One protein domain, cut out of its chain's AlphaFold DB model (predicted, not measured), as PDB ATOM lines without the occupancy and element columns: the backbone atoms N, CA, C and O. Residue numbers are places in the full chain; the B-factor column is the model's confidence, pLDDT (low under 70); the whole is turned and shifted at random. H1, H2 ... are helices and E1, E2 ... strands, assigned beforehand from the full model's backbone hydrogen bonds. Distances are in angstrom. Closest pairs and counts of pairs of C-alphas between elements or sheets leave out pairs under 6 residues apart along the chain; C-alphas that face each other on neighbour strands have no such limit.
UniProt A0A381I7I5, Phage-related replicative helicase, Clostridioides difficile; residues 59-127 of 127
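AT A GLANCE: This is residues 59 to 127 of the 127 residues of the protein "Phage-related replicative helicase" of Clostridioides difficile (UniProt A0A381I7I5). A strongly twisted antiparallel wall, ordered E1 E2 E3 E4, makes two layers with helices on one face: H1 crosses it, H2 sits beside the strands. The 69 printed residues run E1 H1 H2 E2 E3 E4, class mixed. The whole is compact, radius of gyration of the C-alphas 12.7 A, spans 39 by 26 by 21 A.

IN THESE COORDINATES: Find C-alpha 59 at (199.763, 106.835, 96.875), where E1 begins, running 20.0 A to 65. H1, 68 to 78, spans 16.0 A; H2, 82 to 90, 12.6 A. E2, 93 to 103, spans 28.3 A; E3, 109 to 116, 22.3 A. E4, 121 to 124, spans 10.1 A, ending at (188.472, 90.761, 96.948).

HOW THE PARTS SIT: Within hydrogen-bond range, find N 62 and O 99, 2.8 A, between E1 and E2; N 96 and O 113, 2.9 A, in hairpin E2 and E3; N 114 and O 123, 2.8 A, in hairpin E3 and E4. E2 E3 E4 form a meander, successive antiparallel neighbours. H1 runs across the strands, 86 degrees to E3 on the local plane; closest C-alphas, Ala 74 and His 112, 7.1 A. H2 is over none. Every O i to N i+4 pair is within range in H1 and H2.

THE WHOLE: C-alphas of Glu 83 and Asp 105 lie farthest apart, 39.7 A. The printed part has no cut, its links are tight, and no printed residue is under 70 in pLDDT.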
ATOM      1  N   ASN A  59     200.577 107.838  96.204       96.19
ATOM      2  CA  ASN A  59     199.763 106.835  96.875       96.19
ATOM      3  C   ASN A  59     200.678 105.848  97.601       96.19
ATOM      4  O   ASN A  59     201.738 105.504  97.083       96.19
ATOM      5  N   VAL A  60     200.260 105.385  98.777       96.88
ATOM      6  CA  VAL A  60     200.955 104.338  99.536       96.88
ATOM      7  C   VAL A  60     199.938 103.273  99.904       96.88
ATOM      8  O   VAL A  60     198.911 103.582 100.511       96.88
ATOM      9  N   VAL A  61     200.239 102.029  99.533       96.81
ATOM     10  CA  VAL A  61     199.418 100.858  99.839       96.81
ATOM     11  C   VAL A  61     200.246  99.881 100.661       96.81
ATOM     12  O   VAL A  61     201.346  99.508 100.256       96.81
ATOM     13  N   TYR A  62     199.711  99.461 101.800       96.44
ATOM     14  CA  TYR A  62     200.262  98.370 102.591       96.44
ATOM     15  C   TYR A  62     199.455  97.093 102.377       96.44
ATOM     16  O   TYR A  62     198.240  97.141 102.195       96.44
ATOM     17  N   ILE A  63     200.148  95.957 102.431       94.62
ATOM     18  CA  ILE A  63     199.548  94.625 102.474       94.62
ATOM     19  C   ILE A  63     199.815  94.073 103.870       94.62
ATOM     20  O   ILE A  63     200.974  93.950 104.274       94.62
ATOM     21  N   HIS A  64     198.757  93.770 104.614       93.81
ATOM     22  CA  HIS A  64     198.846  93.295 105.990       93.81
ATOM     23  C   HIS A  64     198.140  91.951 106.130       93.81
ATOM     24  O   HIS A  64     196.952  91.850 105.860       93.81
ATOM     25  N   GLN A  65     198.860  90.910 106.552       93.12
ATOM     26  CA  GLN A  65     198.213  89.659 106.939       93.12
ATOM     27  C   GLN A  65     197.508  89.863 108.279       93.12
ATOM     28  O   GLN A  65     198.172  90.227 109.250       93.12
ATOM     29  N   LEU A  66     196.206  89.583 108.316       92.31
ATOM     30  CA  LEU A  66     195.391  89.754 109.511       92.31
ATOM     31  C   LEU A  66     195.864  88.844 110.643       92.31
ATOM     32  O   LEU A  66     196.204  87.677 110.423       92.31
ATOM     33  N   LYS A  67     195.888  89.388 111.861       90.06
ATOM     34  CA  LYS A  67     196.270  88.686 113.091       90.06
ATOM     35  C   LYS A  67     195.492  89.254 114.278       90.06
ATOM     36  O   LYS A  67     195.154  90.432 114.279       90.06
ATOM     37  N   GLY A  68     195.291  88.440 115.316       88.81
ATOM     38  CA  GLY A  68     194.715  88.890 116.589       88.81
ATOM     39  C   GLY A  68     193.364  89.588 116.411       88.81
ATOM     40  O   GLY A  68     192.489  89.067 115.724       88.81
ATOM     41  N   SER A  69     193.225  90.783 116.989       89.50
ATOM     42  CA  SER A  69     191.992  91.581 116.938       89.50
ATOM     43  C   SER A  69     191.521  91.897 115.520       89.50
ATOM     44  O   SER A  69     190.324  91.874 115.258       89.50
ATOM     45  N   ASP A  70     192.449  92.155 114.601       91.44
ATOM     46  CA  ASP A  70     192.126  92.543 113.225       91.44
ATOM     47  C   ASP A  70     191.531  91.366 112.443       91.44
ATOM     48  O   ASP A  70     190.698  91.548 111.559       91.44
ATOM     49  N   TYR A  71     191.952  90.144 112.784       91.44
ATOM     50  CA  TYR A  71     191.370  88.923 112.236       91.44
ATOM     51  C   TYR A  71     189.938  88.731 112.749       91.44
ATOM     52  O   TYR A  71     189.034  88.499 111.956       91.44
ATOM     53  N   GLU A  72     189.712  88.879 114.057       91.44
ATOM     54  CA  GLU A  72     188.376  88.762 114.662       91.44
ATOM     55  C   GLU A  72     187.397  89.825 114.133       91.44
ATOM     56  O   GLU A  72     186.216  89.547 113.924       91.44
ATOM     57  N   GLU A  73     187.870  91.052 113.899       91.44
ATOM     58  CA  GLU A  73     187.099  92.107 113.234       91.44
ATOM     59  C   GLU A  73     186.720  91.701 111.810       91.44
ATOM     60  O   GLU A  73     185.534  91.657 111.496       91.44
ATOM     61  N   ALA A  74     187.691  91.295 110.992       91.56
ATOM     62  CA  ALA A  74     187.421  90.938 109.606       91.56
ATOM     63  C   ALA A  74     186.491  89.727 109.462       91.56
ATOM     64  O   ALA A  74     185.645  89.725 108.575       91.56
ATOM     65  N   VAL A  75     186.611  88.707 110.324       92.44
ATOM     66  CA  VAL A  75     185.698  87.548 110.319       92.44
ATOM     67  C   VAL A  75     184.258  87.985 110.597       92.44
ATOM     68  O   VAL A  75     183.334  87.517 109.930       92.44
ATOM     69  N   ARG A  76     184.060  88.910 111.546       91.19
ATOM     70  CA  ARG A  76     182.732  89.470 111.834       91.19
ATOM     71  C   ARG A  76     182.198  90.289 110.666       91.19
ATOM     72  O   ARG A  76     181.024  90.151 110.339       91.19
ATOM     73  N   ASP A  77     183.050  91.096 110.046       90.75
ATOM     74  CA  ASP A  77     182.678  91.960 108.929       90.75
ATOM     75  C   ASP A  77     182.217  91.150 107.711       90.75
ATOM     76  O   ASP A  77     181.175  91.457 107.137       90.75
ATOM     77  N   ILE A  78     182.928  90.071 107.362       90.12
ATOM     78  CA  ILE A  78     182.557  89.210 106.227       90.12
ATOM     79  C   ILE A  78     181.346  88.305 106.519       90.12
ATOM     80  O   ILE A  78     180.833  87.666 105.603       90.12
ATOM     81  N   GLY A  79     180.899  88.223 107.777       90.19
ATOM     82  CA  GLY A  79     179.745  87.418 108.185       90.19
ATOM     83  C   GLY A  79     179.951  85.900 108.105       90.19
ATOM     84  O   GLY A  79     178.971  85.156 108.090       90.19
ATOM     85  N   GLU A  80     181.200  85.433 108.054       87.56
ATOM     86  CA  GLU A  80     181.555  84.010 107.996       87.56
ATOM     87  C   GLU A  80     181.855  83.446 109.391       87.56
ATOM     88  O   GLU A  80     182.172  84.172 110.333       87.56
ATOM     89  N   SER A  81     181.781  82.120 109.533       89.81
ATOM     90  CA  SER A  81     182.147  81.462 110.792       89.81
ATOM     91  C   SER A  81     183.671  81.376 110.949       89.81
ATOM     92  O   SER A  81     184.398  81.120 109.983       89.81
ATOM     93  N   GLU A  82     184.176  81.530 112.177       88.38
ATOM     94  CA  GLU A  82     185.614  81.408 112.455       88.38
ATOM     95  C   GLU A  82     186.182  80.058 111.999       88.38
ATOM     96  O   GLU A  82     187.317  79.984 111.525       88.38
ATOM     97  N   GLU A  83     185.402  78.981 112.111       89.69
ATOM     98  CA  GLU A  83     185.798  77.646 111.672       89.69
ATOM     99  C   GLU A  83     185.968  77.570 110.153       89.69
ATOM    100  O   GLU A  83     186.930  76.961 109.680       89.69
ATOM    101  N   ALA A  84     185.071  78.196 109.383       88.38
ATOM    102  CA  ALA A  84     185.144  78.227 107.923       88.38
ATOM    103  C   ALA A  84     186.384  78.996 107.438       88.38
ATOM    104  O   ALA A  84     187.104  78.541 106.537       88.38
ATOM    105  N   VAL A  85     186.685  80.123 108.086       89.75
ATOM    106  CA  VAL A  85     187.873  80.925 107.774       89.75
ATOM    107  C   VAL A  85     189.150  80.167 108.149       89.75
ATOM    108  O   VAL A  85     190.032  80.003 107.304       89.75
ATOM    109  N   ARG A  86     189.222  79.570 109.348       90.12
ATOM    110  CA  ARG A  86     190.362  78.726 109.761       90.12
ATOM    111  C   ARG A  86     190.562  77.523 108.836       90.12
ATOM    112  O   ARG A  86     191.694  77.182 108.502       90.12
ATOM    113  N   ALA A  87     189.485  76.877 108.386       90.75
ATOM    114  CA  ALA A  87     189.565  75.779 107.422       90.75
ATOM    115  C   ALA A  87     190.188  76.222 106.087       90.75
ATOM    116  O   ALA A  87     190.909  75.447 105.454       90.75
ATOM    117  N   SER A  88     189.937  77.466 105.676       88.56
ATOM    118  CA  SER A  88     190.545  78.070 104.488       88.56
ATOM    119  C   SER A  88     192.038  78.356 104.693       88.56
ATOM    120  O   SER A  88     192.836  78.083 103.793       88.56
ATOM    121  N   GLU A  89     192.450  78.775 105.894       88.12
ATOM    122  CA  GLU A  89     193.870  78.943 106.240       88.12
ATOM    123  C   GLU A  89     194.670  77.644 106.122       88.12
ATOM    124  O   GLU A  89     195.765  77.646 105.554       88.12
ATOM    125  N   TYR A  90     194.106  76.510 106.556       87.25
ATOM    126  CA  TYR A  90     194.737  75.194 106.375       87.25
ATOM    127  C   TYR A  90     194.921  74.803 104.902       87.25
ATOM    128  O   TYR A  90     195.780  73.981 104.584       87.25
ATOM    129  N   ARG A  91     194.149  75.402 103.990       88.25
ATOM    130  CA  ARG A  91     194.300  75.236 102.536       88.25
ATOM    131  C   ARG A  91     195.296  76.229 101.926       88.25
ATOM    132  O   ARG A  91     195.438  76.268 100.708       88.25
ATOM    133  N   GLY A  92     195.983  77.026 102.748       90.19
ATOM    134  CA  GLY A  92     196.946  78.034 102.307       90.19
ATOM    135  C   GLY A  92     196.318  79.361 101.870       90.19
ATOM    136  O   GLY A  92     197.008  80.178 101.256       90.19
ATOM    137  N   ILE A  93     195.035  79.581 102.176       92.81
ATOM    138  CA  ILE A  93     194.321  80.827 101.879       92.81
ATOM    139  C   ILE A  93     194.422  81.734 103.099       92.81
ATOM    140  O   ILE A  93     193.925  81.397 104.165       92.81
ATOM    141  N   LYS A  94     195.064  82.891 102.959       93.94
ATOM    142  CA  LYS A  94     195.250  83.840 104.062       93.94
ATOM    143  C   LYS A  94     194.331  85.035 103.903       93.94
ATOM    144  O   LYS A  94     194.254  85.582 102.805       93.94
ATOM    145  N   MET A  95     193.725  85.504 104.988       94.12
ATOM    146  CA  MET A  95     193.079  86.813 104.974       94.12
ATOM    147  C   MET A  95     194.113  87.927 105.116       94.12
ATOM    148  O   MET A  95     195.024  87.871 105.952       94.12
ATOM    149  N   VAL A  96     193.983  88.941 104.269       95.62
ATOM    150  CA  VAL A  96     194.878  90.093 104.228       95.62
ATOM    151  C   VAL A  96     194.084  91.376 104.025       95.62
ATOM    152  O   VAL A  96     193.082  91.388 103.315       95.62
ATOM    153  N   ASP A  97     194.580  92.472 104.580       95.31
ATOM    154  CA  ASP A  97     194.136  93.811 104.227       95.31
ATOM    155  C   ASP A  97     195.019  94.410 103.148       95.31
ATOM    156  O   ASP A  97     196.250  94.428 103.265       95.31
ATOM    157  N   LEU A  98     194.374  95.006 102.146       95.94
ATOM    158  CA  LEU A  98     194.988  96.065 101.357       95.94
ATOM    159  C   LEU A  98     194.596  97.412 101.961       95.94
ATOM    160  O   LEU A  98     193.431  97.805 101.932       95.94
ATOM    161  N   ILE A  99     195.585  98.130 102.489       95.81
ATOM    162  CA  ILE A  99     195.411  99.391 103.213       95.81
ATOM    163  C   ILE A  99     195.959 100.528 102.357       95.81
ATOM    164  O   ILE A  99     197.168 100.651 102.180       95.81
ATOM    165  N   VAL A 100     195.090 101.407 101.865       96.75
ATOM    166  CA  VAL A 100     195.477 102.676 101.239       96.75
ATOM    167  C   VAL A 100     195.836 103.660 102.352       96.75
ATOM    168  O   VAL A 100     194.978 104.373 102.866       96.75
ATOM    169  N   ALA A 101     197.108 103.674 102.750       96.19
ATOM    170  CA  ALA A 101     197.621 104.494 103.850       96.19
ATOM    171  C   ALA A 101     197.827 105.966 103.462       96.19
ATOM    172  O   ALA A 101     197.775 106.847 104.317       96.19
ATOM    173  N   LYS A 102     198.039 106.241 102.172       96.31
ATOM    174  CA  LYS A 102     198.123 107.595 101.619       96.31
ATOM    175  C   LYS A 102     197.472 107.612 100.246       96.31
ATOM    176  O   LYS A 102     197.762 106.741  99.428       96.31
ATOM    177  N   CYS A 103     196.649 108.618  99.986       96.00
ATOM    178  CA  CYS A 103     196.118 108.902  98.662       96.00
ATOM    179  C   CYS A 103     196.105 110.416  98.451       96.00
ATOM    180  O   CYS A 103     195.433 111.123  99.196       96.00
ATOM    181  N   ARG A 104     196.886 110.924  97.490       91.94
ATOM    182  CA  ARG A 104     197.015 112.376  97.271       91.94
ATOM    183  C   ARG A 104     195.701 113.024  96.833       91.94
ATOM    184  O   ARG A 104     195.401 114.124  97.280       91.94
ATOM    185  N   ASP A 105     194.944 112.329  95.991       93.19
ATOM    186  CA  ASP A 105     193.771 112.866  95.293       93.19
ATOM    187  C   ASP A 105     192.471 112.167  95.730       93.19
ATOM    188  O   ASP A 105     191.490 112.120  94.990       93.19
ATOM    189  N   GLY A 106     192.458 111.565  96.923       92.88
ATOM    190  CA  GLY A 106     191.343 110.739  97.368       92.88
ATOM    191  C   GLY A 106     191.371 110.419  98.855       92.88
ATOM    192  O   GLY A 106     191.978 111.123  99.657       92.88
ATOM    193  N   GLN A 107     190.675 109.345  99.225       94.00
ATOM    194  CA  GLN A 107     190.531 108.910 100.612       94.00
ATOM    195  C   GLN A 107     191.426 107.711 100.919       94.00
ATOM    196  O   GLN A 107     191.644 106.838 100.075       94.00
ATOM    197  N   THR A 108     191.902 107.653 102.156       94.81
ATOM    198  CA  THR A 108     192.495 106.449 102.733       94.81
ATOM    199  C   THR A 108     191.385 105.490 103.156       94.81
ATOM    200  O   THR A 108     190.326 105.906 103.624       94.81
ATOM    201  N   ARG A 109     191.595 104.193 102.944       95.00
ATOM    202  CA  ARG A 109     190.669 103.117 103.333       95.00
ATOM    203  C   ARG A 109     191.406 101.788 103.337       95.00
ATOM    204  O   ARG A 109     192.499 101.699 102.783       95.00
ATOM    205  N   HIS A 110     190.795 100.751 103.886       94.25
ATOM    206  CA  HIS A 110     191.260  99.382 103.702       94.25
ATOM    207  C   HIS A 110     190.115  98.489 103.231       94.25
ATOM    208  O   HIS A 110     188.952  98.887 103.304       94.25
ATOM    209  N   LYS A 111     190.463  97.328 102.682       94.56
ATOM    210  CA  LYS A 111     189.525  96.276 102.279       94.56
ATOM    211  C   LYS A 111     190.141  94.907 102.548       94.56
ATOM    212  O   LYS A 111     191.356  94.755 102.388       94.56
ATOM    213  N   HIS A 112     189.292  93.937 102.877       95.31
ATOM    214  CA  HIS A 112     189.694  92.550 103.088       95.31
ATOM    215  C   HIS A 112     189.815  91.791 101.761       95.31
ATOM    216  O   HIS A 112     188.984  91.909 100.857       95.31
ATOM    217  N   PHE A 113     190.866  90.984 101.658       96.12
ATOM    218  CA  PHE A 113     191.154  90.102 100.535       96.12
ATOM    219  C   PHE A 113     191.516  88.705 101.043       96.12
ATOM    220  O   PHE A 113     192.095  88.540 102.119       96.12
ATOM    221  N   CYS A 114     191.265  87.704 100.208       94.94
ATOM    222  CA  CYS A 114     191.854  86.377 100.326       94.94
ATOM    223  C   CYS A 114     193.108  86.290  99.454       94.94
ATOM    224  O   CYS A 114     193.057  86.524  98.246       94.94
ATOM    225  N   TYR A 115     194.231  85.918 100.059       96.50
ATOM    226  CA  TYR A 115     195.481  85.631  99.373       96.50
ATOM    227  C   TYR A 115     195.689  84.119  99.242       96.50
ATOM    228  O   TYR A 115     195.883  83.414 100.233       96.50
ATOM    229  N   PHE A 116     195.683  83.637  98.003       95.50
ATOM    230  CA  PHE A 116     195.959  82.251  97.633       95.50
ATOM    231  C   PHE A 116     197.457  82.103  97.360       95.50
ATOM    232  O   PHE A 116     197.948  82.489  96.295       95.50
ATOM    233  N   GLY A 117     198.196  81.584  98.345       90.06
ATOM    234  CA  GLY A 117     199.660  81.547  98.293       90.06
ATOM    235  C   GLY A 117     200.231  80.661  97.182       90.06
ATOM    236  O   GLY A 117     201.275  80.986  96.625       90.06
ATOM    237  N   ASP A 118     199.533  79.586  96.826       91.38
ATOM    238  CA  ASP A 118     199.899  78.656  95.750       91.38
ATOM    239  C   ASP A 118     199.831  79.296  94.353       91.38
ATOM    240  O   ASP A 118     200.583  78.922  93.455       91.38
ATOM    241  N   LYS A 119     198.942  80.279  94.180       93.25
ATOM    242  CA  LYS A 119     198.674  80.960  92.905       93.25
ATOM    243  C   LYS A 119     199.198  82.391  92.853       93.25
ATOM    244  O   LYS A 119     199.047  83.036  91.820       93.25
ATOM    245  N   LEU A 120     199.763  82.899  93.953       92.06
ATOM    246  CA  LEU A 120     200.102  84.317  94.128       92.06
ATOM    247  C   LEU A 120     198.922  85.235  93.756       92.06
ATOM    248  O   LEU A 120     199.093  86.254  93.086       92.06
ATOM    249  N   HIS A 121     197.709  84.846  94.154       94.81
ATOM    250  CA  HIS A 121     196.474  85.499  93.724       94.81
ATOM    251  C   HIS A 121     195.764  86.179  94.894       94.81
ATOM    252  O   HIS A 121     195.598  85.577  95.952       94.81
ATOM    253  N   PHE A 122     195.322  87.418  94.684       95.38
ATOM    254  CA  PHE A 122     194.492  88.166  95.625       95.38
ATOM    255  C   PHE A 122     193.067  88.243  95.081       95.38
ATOM    256  O   PHE A 122     192.866  88.687  93.950       95.38
ATOM    257  N   GLN A 123     192.094  87.851  95.897       94.75
ATOM    258  CA  GLN A 123     190.671  87.943  95.587       94.75
ATOM    259  C   GLN A 123     189.984  88.856  96.599       94.75
ATOM    260  O   GLN A 123     190.112  88.649  97.804       94.75
ATOM    261  N   GLU A 124     189.269  89.864  96.107       92.94
ATOM    262  CA  GLU A 124     188.472  90.761  96.948       92.94
ATOM    263  C   GLU A 124     187.295  90.003  97.574       92.94
ATOM    264  O   GLU A 124     186.615  89.228  96.894       92.94
ATOM    265  N   LEU A 125     187.056  90.242  98.863       87.88
ATOM    266  CA  LEU A 125     185.864  89.770  99.558       87.88
ATOM    267  C   LEU A 125     184.781  90.845  99.438       87.88
ATOM    268  O   LEU A 125     184.970  91.969  99.898       87.88
ATOM    269  N   ASN A 126     183.664  90.504  98.794       82.75
ATOM    270  CA  ASN A 126     182.505  91.385  98.677       82.75
ATOM    271  C   ASN A 126     181.464  90.954  99.709       82.75
ATOM    272  O   ASN A 126     180.982  89.822  99.632       82.75
ATOM    273  N   TYR A 127     181.141  91.846 100.637       79.75
ATOM    274  CA  TYR A 127     180.151  91.665 101.695       79.75
ATOM    275  C   TYR A 127     179.431  92.993 101.955       79.75
ATOM    276  O   TYR A 127     180.025  94.058 101.653       79.75
TER     277      TYR A 127